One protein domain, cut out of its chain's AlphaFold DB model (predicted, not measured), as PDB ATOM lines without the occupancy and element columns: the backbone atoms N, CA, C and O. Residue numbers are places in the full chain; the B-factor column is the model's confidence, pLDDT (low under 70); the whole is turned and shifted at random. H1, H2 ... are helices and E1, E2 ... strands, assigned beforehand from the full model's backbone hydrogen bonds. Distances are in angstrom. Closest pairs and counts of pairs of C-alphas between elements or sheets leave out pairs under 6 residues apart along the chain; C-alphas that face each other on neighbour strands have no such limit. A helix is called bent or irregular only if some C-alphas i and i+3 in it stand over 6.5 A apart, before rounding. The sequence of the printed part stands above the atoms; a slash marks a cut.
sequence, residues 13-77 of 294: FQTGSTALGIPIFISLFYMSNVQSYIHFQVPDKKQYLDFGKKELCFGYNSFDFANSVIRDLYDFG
ATOM      1  N   PHE A  13     -61.418   3.836 196.507       89.62
ATOM      2  CA  PHE A  13     -62.630   3.352 195.834       89.62
ATOM      3  C   PHE A  13     -62.483   1.879 195.461       89.62
ATOM      4  O   PHE A  13     -61.424   1.465 194.998       89.62
ATOM      5  N   GLN A  14     -63.528   1.073 195.634       89.31
ATOM      6  CA  GLN A  14     -63.514  -0.307 195.148       89.31
ATOM      7  C   GLN A  14     -63.741  -0.322 193.630       89.31
ATOM      8  O   GLN A  14     -64.733   0.224 193.152       89.31
ATOM      9  N   THR A  15     -62.845  -0.954 192.872       88.38
ATOM     10  CA  THR A  15     -62.921  -1.040 191.400       88.38
ATOM     11  C   THR A  15     -63.338  -2.417 190.897       88.38
ATOM     12  O   THR A  15     -63.692  -2.569 189.730       88.38
ATOM     13  N   GLY A  16     -63.339  -3.427 191.767       86.56
ATOM     14  CA  GLY A  16     -63.770  -4.774 191.424       86.56
ATOM     15  C   GLY A  16     -63.407  -5.787 192.498       86.56
ATOM     16  O   GLY A  16     -63.241  -5.438 193.670       86.56
ATOM     17  N   SER A  17     -63.271  -7.040 192.072       83.88
ATOM     18  CA  SER A  17     -62.781  -8.140 192.897       83.88
ATOM     19  C   SER A  17     -61.961  -9.114 192.052       83.88
ATOM     20  O   SER A  17     -62.182  -9.237 190.848       83.88
ATOM     21  N   THR A  18     -61.032  -9.826 192.684       79.94
ATOM     22  CA  THR A  18     -60.254 -10.896 192.047       79.94
ATOM     23  C   THR A  18     -61.122 -12.123 191.749       79.94
ATOM     24  O   THR A  18     -62.238 -12.248 192.258       79.94
ATOM     25  N   ALA A  19     -60.586 -13.095 191.000       74.88
ATOM     26  CA  ALA A  19     -61.245 -14.387 190.768       74.88
ATOM     27  C   ALA A  19     -61.569 -15.162 192.065       74.88
ATOM     28  O   ALA A  19     -62.469 -15.997 192.082       74.88
ATOM     29  N   LEU A  20     -60.855 -14.866 193.157       74.69
ATOM     30  CA  LEU A  20     -61.080 -15.436 194.490       74.69
ATOM     31  C   LEU A  20     -62.041 -14.589 195.345       74.69
ATOM     32  O   LEU A  20     -62.211 -14.858 196.531       74.69
ATOM     33  N   GLY A  21     -62.656 -13.557 194.765       79.31
ATOM     34  CA  GLY A  21     -63.603 -12.674 195.445       79.31
ATOM     35  C   GLY A  21     -62.960 -11.624 196.355       79.31
ATOM     36  O   GLY A  21     -63.681 -10.971 197.104       79.31
ATOM     37  N   ILE A  22     -61.636 -11.432 196.301       81.50
ATOM     38  CA  ILE A  22     -60.945 -10.413 197.108       81.50
ATOM     39  C   ILE A  22     -61.235  -9.034 196.509       81.50
ATOM     40  O   ILE A  22     -60.932  -8.843 195.330       81.50
ATOM     41  N   PRO A  23     -61.776  -8.066 197.269       84.75
ATOM     42  CA  PRO A  23     -62.009  -6.720 196.761       84.75
ATOM     43  C   PRO A  23     -60.714  -6.042 196.306       84.75
ATOM     44  O   PRO A  23     -59.692  -6.092 196.995       84.75
ATOM     45  N   ILE A  24     -60.785  -5.378 195.155       86.75
ATOM     46  CA  ILE A  24     -59.714  -4.544 194.614       86.75
ATOM     47  C   ILE A  24     -60.097  -3.089 194.846       86.75
ATOM     48  O   ILE A  24     -61.183  -2.655 194.456       86.75
ATOM     49  N   PHE A  25     -59.195  -2.344 195.471       89.44
ATOM     50  CA  PHE A  25     -59.338  -0.920 195.726       89.44
ATOM     51  C   PHE A  25     -58.338  -0.133 194.893       89.44
ATOM     52  O   PHE A  25     -57.250  -0.623 194.603       89.44
ATOM     53  N   ILE A  26     -58.690   1.099 194.557       91.31
ATOM     54  CA  ILE A  26     -57.799   2.105 193.992       91.31
ATOM     55  C   ILE A  26     -57.709   3.277 194.963       91.31
ATOM     56  O   ILE A  26     -58.715   3.694 195.539       91.31
ATOM     57  N   SER A  27     -56.511   3.811 195.174       91.12
ATOM     58  CA  SER A  27     -56.325   5.042 195.944       91.12
ATOM     59  C   SER A  27     -55.128   5.822 195.435       91.12
ATOM     60  O   SER A  27     -54.264   5.282 194.744       91.12
ATOM     61  N   LEU A  28     -55.098   7.102 195.786       91.06
ATOM     62  CA  LEU A  28     -53.976   7.975 195.509       91.06
ATOM     63  C   LEU A  28     -52.777   7.577 196.376       91.06
ATOM     64  O   LEU A  28     -52.883   7.457 197.596       91.06
ATOM     65  N   PHE A  29     -51.630   7.407 195.738       88.94
ATOM     66  CA  PHE A  29     -50.379   7.006 196.355       88.94
ATOM     67  C   PHE A  29     -49.259   7.954 195.951       88.94
ATOM     68  O   PHE A  29     -49.191   8.427 194.814       88.94
ATOM     69  N   TYR A  30     -48.379   8.214 196.911       87.69
ATOM     70  CA  TYR A  30     -47.240   9.100 196.757       87.69
ATOM     71  C   TYR A  30     -45.963   8.298 196.968       87.69
ATOM     72  O   TYR A  30     -45.791   7.654 198.004       87.69
ATOM     73  N   MET A  31     -45.065   8.362 195.993       83.19
ATOM     74  CA  MET A  31     -43.742   7.760 196.061       83.19
ATOM     75  C   MET A  31     -42.721   8.801 195.637       83.19
ATOM     76  O   MET A  31     -42.599   9.117 194.456       83.19
ATOM     77  N   SER A  32     -41.993   9.345 196.613       81.94
ATOM     78  CA  SER A  32     -41.145  10.518 196.396       81.94
ATOM     79  C   SER A  32     -41.968  11.672 195.790       81.94
ATOM     80  O   SER A  32     -42.956  12.101 196.384       81.94
ATOM     81  N   ASN A  33     -41.593  12.154 194.608       81.62
ATOM     82  CA  ASN A  33     -42.271  13.194 193.841       81.62
ATOM     83  C   ASN A  33     -43.340  12.666 192.866       81.62
ATOM     84  O   ASN A  33     -43.963  13.471 192.177       81.62
ATOM     85  N   VAL A  34     -43.550  11.349 192.781       83.62
ATOM     86  CA  VAL A  34     -44.564  10.747 191.905       83.62
ATOM     87  C   VAL A  34     -45.877  10.598 192.665       83.62
ATOM     88  O   VAL A  34     -45.918  10.016 193.750       83.62
ATOM     89  N   GLN A  35     -46.954  11.096 192.064       90.19
ATOM     90  CA  GLN A  35     -48.321  10.949 192.547       90.19
ATOM     91  C   GLN A  35     -49.117  10.156 191.509       90.19
ATOM     92  O   GLN A  35     -49.273  10.598 190.376       90.19
ATOM     93  N   SER A  36     -49.640   8.995 191.900       91.00
ATOM     94  CA  SER A  36     -50.426   8.136 191.011       91.00
ATOM     95  C   SER A  36     -51.558   7.464 191.759       91.00
ATOM     96  O   SER A  36     -51.505   7.303 192.975       91.00
ATOM     97  N   TYR A  37     -52.561   7.009 191.025       90.44
ATOM     98  CA  TYR A  37     -53.462   6.001 191.552       90.44
ATOM     99  C   TYR A  37     -52.789   4.629 191.481       90.44
ATOM    100  O   TYR A  37     -52.151   4.310 190.478       90.44
ATOM    101  N   ILE A  38     -52.919   3.841 192.547       90.50
ATOM    102  CA  ILE A  38     -52.480   2.441 192.577       90.50
ATOM    103  C   ILE A  38     -53.629   1.543 193.009       90.50
ATOM    104  O   ILE A  38     -54.450   1.918 193.855       90.50
ATOM    105  N   HIS A  39     -53.654   0.341 192.452       89.38
ATOM    106  CA  HIS A  39     -54.554  -0.714 192.852       89.38
ATOM    107  C   HIS A  39     -53.937  -1.535 193.981       89.38
ATOM    108  O   HIS A  39     -52.804  -2.003 193.907       89.38
ATOM    109  N   PHE A  40     -54.715  -1.807 195.021       86.69
ATOM    110  CA  PHE A  40     -54.305  -2.644 196.142       86.69
ATOM    111  C   PHE A  40     -55.456  -3.533 196.599       86.69
ATOM    112  O   PHE A  40     -56.615  -3.350 196.229       86.69
ATOM    113  N   GLN A  41     -55.118  -4.534 197.398       83.00
ATOM    114  CA  GLN A  41     -56.074  -5.471 197.962       83.00
ATOM    115  C   GLN A  41     -55.939  -5.478 199.471       83.00
ATOM    116  O   GLN A  41     -54.850  -5.295 200.016       83.00
ATOM    117  N   VAL A  42     -57.060  -5.718 200.141       79.19
ATOM    118  CA  VAL A  42     -57.091  -5.944 201.582       79.19
ATOM    119  C   VAL A  42     -57.532  -7.391 201.780       79.19
ATOM    120  O   VAL A  42     -58.735  -7.659 201.763       79.19
ATOM    121  N   PRO A  43     -56.588  -8.347 201.874       73.81
ATOM    122  CA  PRO A  43     -56.941  -9.752 202.028       73.81
ATOM    123  C   PRO A  43     -57.723  -9.976 203.330       73.81
ATOM    124  O   PRO A  43     -57.561  -9.234 204.298       73.81
ATOM    125  N   ASP A  44     -58.568 -11.008 203.380       71.31
ATOM    126  CA  ASP A  44     -59.241 -11.405 204.623       71.31
ATOM    127  C   ASP A  44     -58.243 -12.112 205.555       71.31
ATOM    128  O   ASP A  44     -57.540 -13.047 205.154       71.31
ATOM    129  N   LYS A  45     -58.237 -11.707 206.830       69.94
ATOM    130  CA  LYS A  45     -57.467 -12.312 207.925       69.94
ATOM    131  C   LYS A  45     -57.620 -13.829 208.016       69.94
ATOM    132  O   LYS A  45     -56.709 -14.501 208.487       69.94
ATOM    133  N   LYS A  46     -58.771 -14.376 207.618       68.00
ATOM    134  CA  LYS A  46     -59.037 -15.821 207.683       68.00
ATOM    135  C   LYS A  46     -58.432 -16.617 206.528       68.00
ATOM    136  O   LYS A  46     -58.315 -17.830 206.656       68.00
ATOM    137  N   GLN A  47     -58.099 -15.966 205.415       63.16
ATOM    138  CA  GLN A  47     -57.727 -16.646 204.171       63.16
ATOM    139  C   GLN A  47     -56.244 -16.496 203.811       63.16
ATOM    140  O   GLN A  47     -55.731 -17.326 203.067       63.16
ATOM    141  N   TYR A  48     -55.545 -15.487 204.345       65.31
ATOM    142  CA  TYR A  48     -54.182 -15.165 203.915       65.31
ATOM    143  C   TYR A  48     -53.216 -14.984 205.087       65.31
ATOM    144  O   TYR A  48     -53.482 -14.231 206.024       65.31
ATOM    145  N   LEU A  49     -52.056 -15.643 204.982       63.06
ATOM    146  CA  LEU A  49     -50.944 -15.548 205.938       63.06
ATOM    147  C   LEU A  49     -50.357 -14.126 206.026       63.06
ATOM    148  O   LEU A  49     -49.799 -13.752 207.053       63.06
ATOM    149  N   ASP A  50     -50.536 -13.320 204.978       62.97
ATOM    150  CA  ASP A  50     -49.978 -11.969 204.856       62.97
ATOM    151  C   ASP A  50     -50.943 -10.853 205.293       62.97
ATOM    152  O   ASP A  50     -50.717  -9.674 205.017       62.97
ATOM    153  N   PHE A  51     -52.030 -11.191 205.999       67.75
ATOM    154  CA  PHE A  51     -52.970 -10.190 206.504       67.75
ATOM    155  C   PHE A  51     -52.276  -9.111 207.348       67.75
ATOM    156  O   PHE A  51     -51.602  -9.400 208.338       67.75
ATOM    157  N   GLY A  52     -52.507  -7.847 206.990       69.44
ATOM    158  CA  GLY A  52     -51.961  -6.685 207.695       69.44
ATOM    159  C   GLY A  52     -50.563  -6.262 207.245       69.44
ATOM    160  O   GLY A  52     -50.077  -5.230 207.713       69.44
ATOM    161  N   LYS A  53     -49.925  -6.994 206.323       75.75
ATOM    162  CA  LYS A  53     -48.699  -6.522 205.678       75.75
ATOM    163  C   LYS A  53     -49.004  -5.371 204.719       75.75
ATOM    164  O   LYS A  53     -50.028  -5.358 204.040       75.75
ATOM    165  N   LYS A  54     -48.098  -4.394 204.679       80.31
ATOM    166  CA  LYS A  54     -48.121  -3.267 203.740       80.31
ATOM    167  C   LYS A  54     -46.966  -3.458 202.769       80.31
ATOM    168  O   LYS A  54     -45.839  -3.091 203.081       80.31
ATOM    169  N   GLU A  55     -47.244  -4.085 201.636       80.44
ATOM    170  CA  GLU A  55     -46.235  -4.444 200.639       80.44
ATOM    171  C   GLU A  55     -46.586  -3.816 199.291       80.44
ATOM    172  O   GLU A  55     -47.755  -3.744 198.909       80.44
ATOM    173  N   LEU A  56     -45.561  -3.349 198.579       83.00
ATOM    174  CA  LEU A  56     -45.665  -2.902 197.195       83.00
ATOM    175  C   LEU A  56     -45.040  -3.968 196.303       83.00
ATOM    176  O   LEU A  56     -43.877  -4.339 196.481       83.00
ATOM    177  N   CYS A  57     -45.812  -4.454 195.340       81.88
ATOM    178  CA  CYS A  57     -45.371  -5.487 194.419       81.88
ATOM    179  C   CYS A  57     -44.836  -4.853 193.132       81.88
ATOM    180  O   CYS A  57     -45.571  -4.201 192.395       81.88
ATOM    181  N   PHE A  58     -43.552  -5.086 192.863       81.38
ATOM    182  CA  PHE A  58     -42.854  -4.678 191.634       81.38
ATOM    183  C   PHE A  58     -42.665  -5.853 190.650       81.38
ATOM    184  O   PHE A  58     -42.067  -5.711 189.586       81.38
ATOM    185  N   GLY A  59     -43.123  -7.048 191.039       71.62
ATOM    186  CA  GLY A  59     -42.972  -8.286 190.278       71.62
ATOM    187  C   GLY A  59     -44.045  -8.493 189.205       71.62
ATOM    188  O   GLY A  59     -44.916  -7.655 188.993       71.62
ATOM    189  N   TYR A  60     -43.993  -9.646 188.532       67.19
ATOM    190  CA  TYR A  60     -45.067 -10.074 187.633       67.19
ATOM    191  C   TYR A  60     -46.397 -10.224 188.365       67.19
ATOM    192  O   TYR A  60     -46.442 -10.638 189.525       67.19
ATOM    193  N   ASN A  61     -47.483 -10.011 187.621       62.78
ATOM    194  CA  ASN A  61     -48.807 -10.459 188.023       62.78
ATOM    195  C   ASN A  61     -48.835 -11.984 187.833       62.78
ATOM    196  O   ASN A  61     -49.272 -12.492 186.799       62.78
ATOM    197  N   SER A  62     -48.283 -12.718 188.799       52.38
ATOM    198  CA  SER A  62     -48.270 -14.187 188.812       52.38
ATOM    199  C   SER A  62     -49.671 -14.780 188.751       52.38
ATOM    200  O   SER A  62     -49.874 -15.881 188.235       52.38
ATOM    201  N   PHE A  63     -50.649 -13.997 189.194       53.72
ATOM    202  CA  PHE A  63     -52.056 -14.317 189.153       53.72
ATOM    203  C   PHE A  63     -52.886 -13.049 188.931       53.72
ATOM    204  O   PHE A  63     -52.424 -11.948 189.236       53.72
ATOM    205  N   ASP A  64     -54.145 -13.213 188.518       50.31
ATOM    206  CA  ASP A  64     -55.148 -12.139 188.360       50.31
ATOM    207  C   ASP A  64     -55.464 -11.381 189.672       50.31
ATOM    208  O   ASP A  64     -56.364 -10.546 189.730       50.31
ATOM    209  N   PHE A  65     -54.754 -11.703 190.755       52.38
ATOM    210  CA  PHE A  65     -54.886 -11.123 192.082       52.38
ATOM    211  C   PHE A  65     -53.616 -10.434 192.595       52.38
ATOM    212  O   PHE A  65     -53.624  -9.965 193.722       52.38
ATOM    213  N   ALA A  66     -52.532 -10.325 191.829       62.69
ATOM    214  CA  ALA A  66     -51.392  -9.502 192.233       62.69
ATOM    215  C   ALA A  66     -51.396  -8.207 191.414       62.69
ATOM    216  O   ALA A  66     -51.155  -8.244 190.211       62.69
ATOM    217  N   ASN A  67     -51.694  -7.074 192.056       73.88
ATOM    218  CA  ASN A  67     -51.557  -5.764 191.422       73.88
ATOM    219  C   ASN A  67     -50.083  -5.349 191.468       73.88
ATOM    220  O   ASN A  67     -49.462  -5.385 192.533       73.88
ATOM    221  N   SER A  68     -49.526  -4.970 190.320       85.00
ATOM    222  CA  SER A  68     -48.172  -4.425 190.230       85.00
ATOM    223  C   SER A  68     -48.230  -2.908 190.216       85.00
ATOM    224  O   SER A  68     -48.851  -2.315 189.334       85.00
ATOM    225  N   VAL A  69     -47.499  -2.282 191.137       89.12
ATOM    226  CA  VAL A  69     -47.359  -0.819 191.198       89.12
ATOM    227  C   VAL A  69     -46.784  -0.280 189.892       89.12
ATOM    228  O   VAL A  69     -47.191   0.768 189.408       89.12
ATOM    229  N   ILE A  70     -45.863  -1.023 189.285       89.81
ATOM    230  CA  ILE A  70     -45.211  -0.638 188.033       89.81
ATOM    231  C   ILE A  70     -46.190  -0.625 186.872       89.81
ATOM    232  O   ILE A  70     -46.118   0.246 186.006       89.81
ATOM    233  N   ARG A  71     -47.132  -1.568 186.876       88.88
ATOM    234  CA  ARG A  71     -48.187  -1.605 185.876       88.88
ATOM    235  C   ARG A  71     -49.123  -0.411 186.028       88.88
ATOM    236  O   ARG A  71     -49.401   0.235 185.027       88.88
ATOM    237  N   ASP A  72     -49.531  -0.090 187.254       90.81
ATOM    238  CA  ASP A  72     -50.384   1.072 187.518       90.81
ATOM    239  C   ASP A  72     -49.705   2.378 187.093       90.81
ATOM    240  O   ASP A  72     -50.295   3.173 186.368       90.81
ATOM    241  N   LEU A  73     -48.441   2.581 187.474       92.19
ATOM    242  CA  LEU A  73     -47.679   3.766 187.067       92.19
ATOM    243  C   LEU A  73     -47.604   3.901 185.540       92.19
ATOM    244  O   LEU A  73     -47.719   5.010 185.020       92.19
ATOM    245  N   TYR A  74     -47.433   2.792 184.820       92.06
ATOM    246  CA  TYR A  74     -47.415   2.786 183.358       92.06
ATOM    247  C   TYR A  74     -48.801   3.077 182.761       92.06
ATOM    248  O   TYR A  74     -48.932   3.949 181.904       92.06
ATOM    249  N   ASP A  75     -49.850   2.401 183.239       91.00
ATOM    250  CA  ASP A  75     -51.215   2.551 182.720       91.00
ATOM    251  C   ASP A  75     -51.795   3.956 183.001       91.00
ATOM    252  O   ASP A  75     -52.576   4.472 182.201       91.00
ATOM    253  N   PHE A  76     -51.363   4.621 184.082       91.81
ATOM    254  CA  PHE A  76     -51.682   6.025 184.389       91.81
ATOM    255  C   PHE A  76     -50.696   7.044 183.781       91.81
ATOM    256  O   PHE A  76     -50.753   8.232 184.116       91.81
ATOM    257  N   GLY A  77     -49.793   6.608 182.897       92.31
ATOM    258  CA  GLY A  77     -48.885   7.483 182.149       92.31
ATOM    259  C   GLY A  77     -47.842   8.211 183.003       92.31
ATOM    260  O   GLY A  77     -47.352   9.259 182.596       92.31
TER     261      GLY A  77
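What this domain is: This is residues 13 to 77 of the 294 residues of an uncharacterized protein of Tetrahymena thermophila (strain SB210) (UniProt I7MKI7). A three-stranded sheet, with E2 and E3 strongly bent, has the short helix H1 across one face, over E3; a long loop, residues 42 to 68, joins E3 to H1. The 65 printed residues run E1, E2, E3, H1, under half in named elements, class mixed. The sheet, E1 - E2 - E3, is a meander, each strand the antiparallel neighbour of the one before. The whole is compact, radius of gyration of the C-alphas 12.0 A, spanning 36 by 23 by 21 A.

Where its parts are: E2, residues 23 to 31, spans 23.3 A and bends at 28; E3, 34 to 41, spans 20.8 A and bends at 37. E1, 13 to 17, 11.9 A, begins at C-alpha 13 (-62.630, 3.352, 195.834). H1, 69 to 75, 9.9 A, ends at C-alpha 75 (-51.215, 2.551, 182.720).

How they stand to each other: Hairpin E2 and E3 has N 29 and O 36 at 2.8 A; hairpin E1 and E2 has N 15 and O 24 at 2.9 A, both within hydrogen-bond range. H1 is on the sheet, height 8.5 A, across E3 at 65 degrees on the local plane; their closest C-alphas, Ile 38 and Asp 72, are 5.6 A apart. In H1 every O i to N i+4 pair is within range.

The domain as a whole: C-alphas 33 and 46, the farthest apart, are 36.3 A apart. The printed part has no cut; the link E3 to H1 is long. Residues 45 to 52 and 60 to 66 have pLDDT under 70.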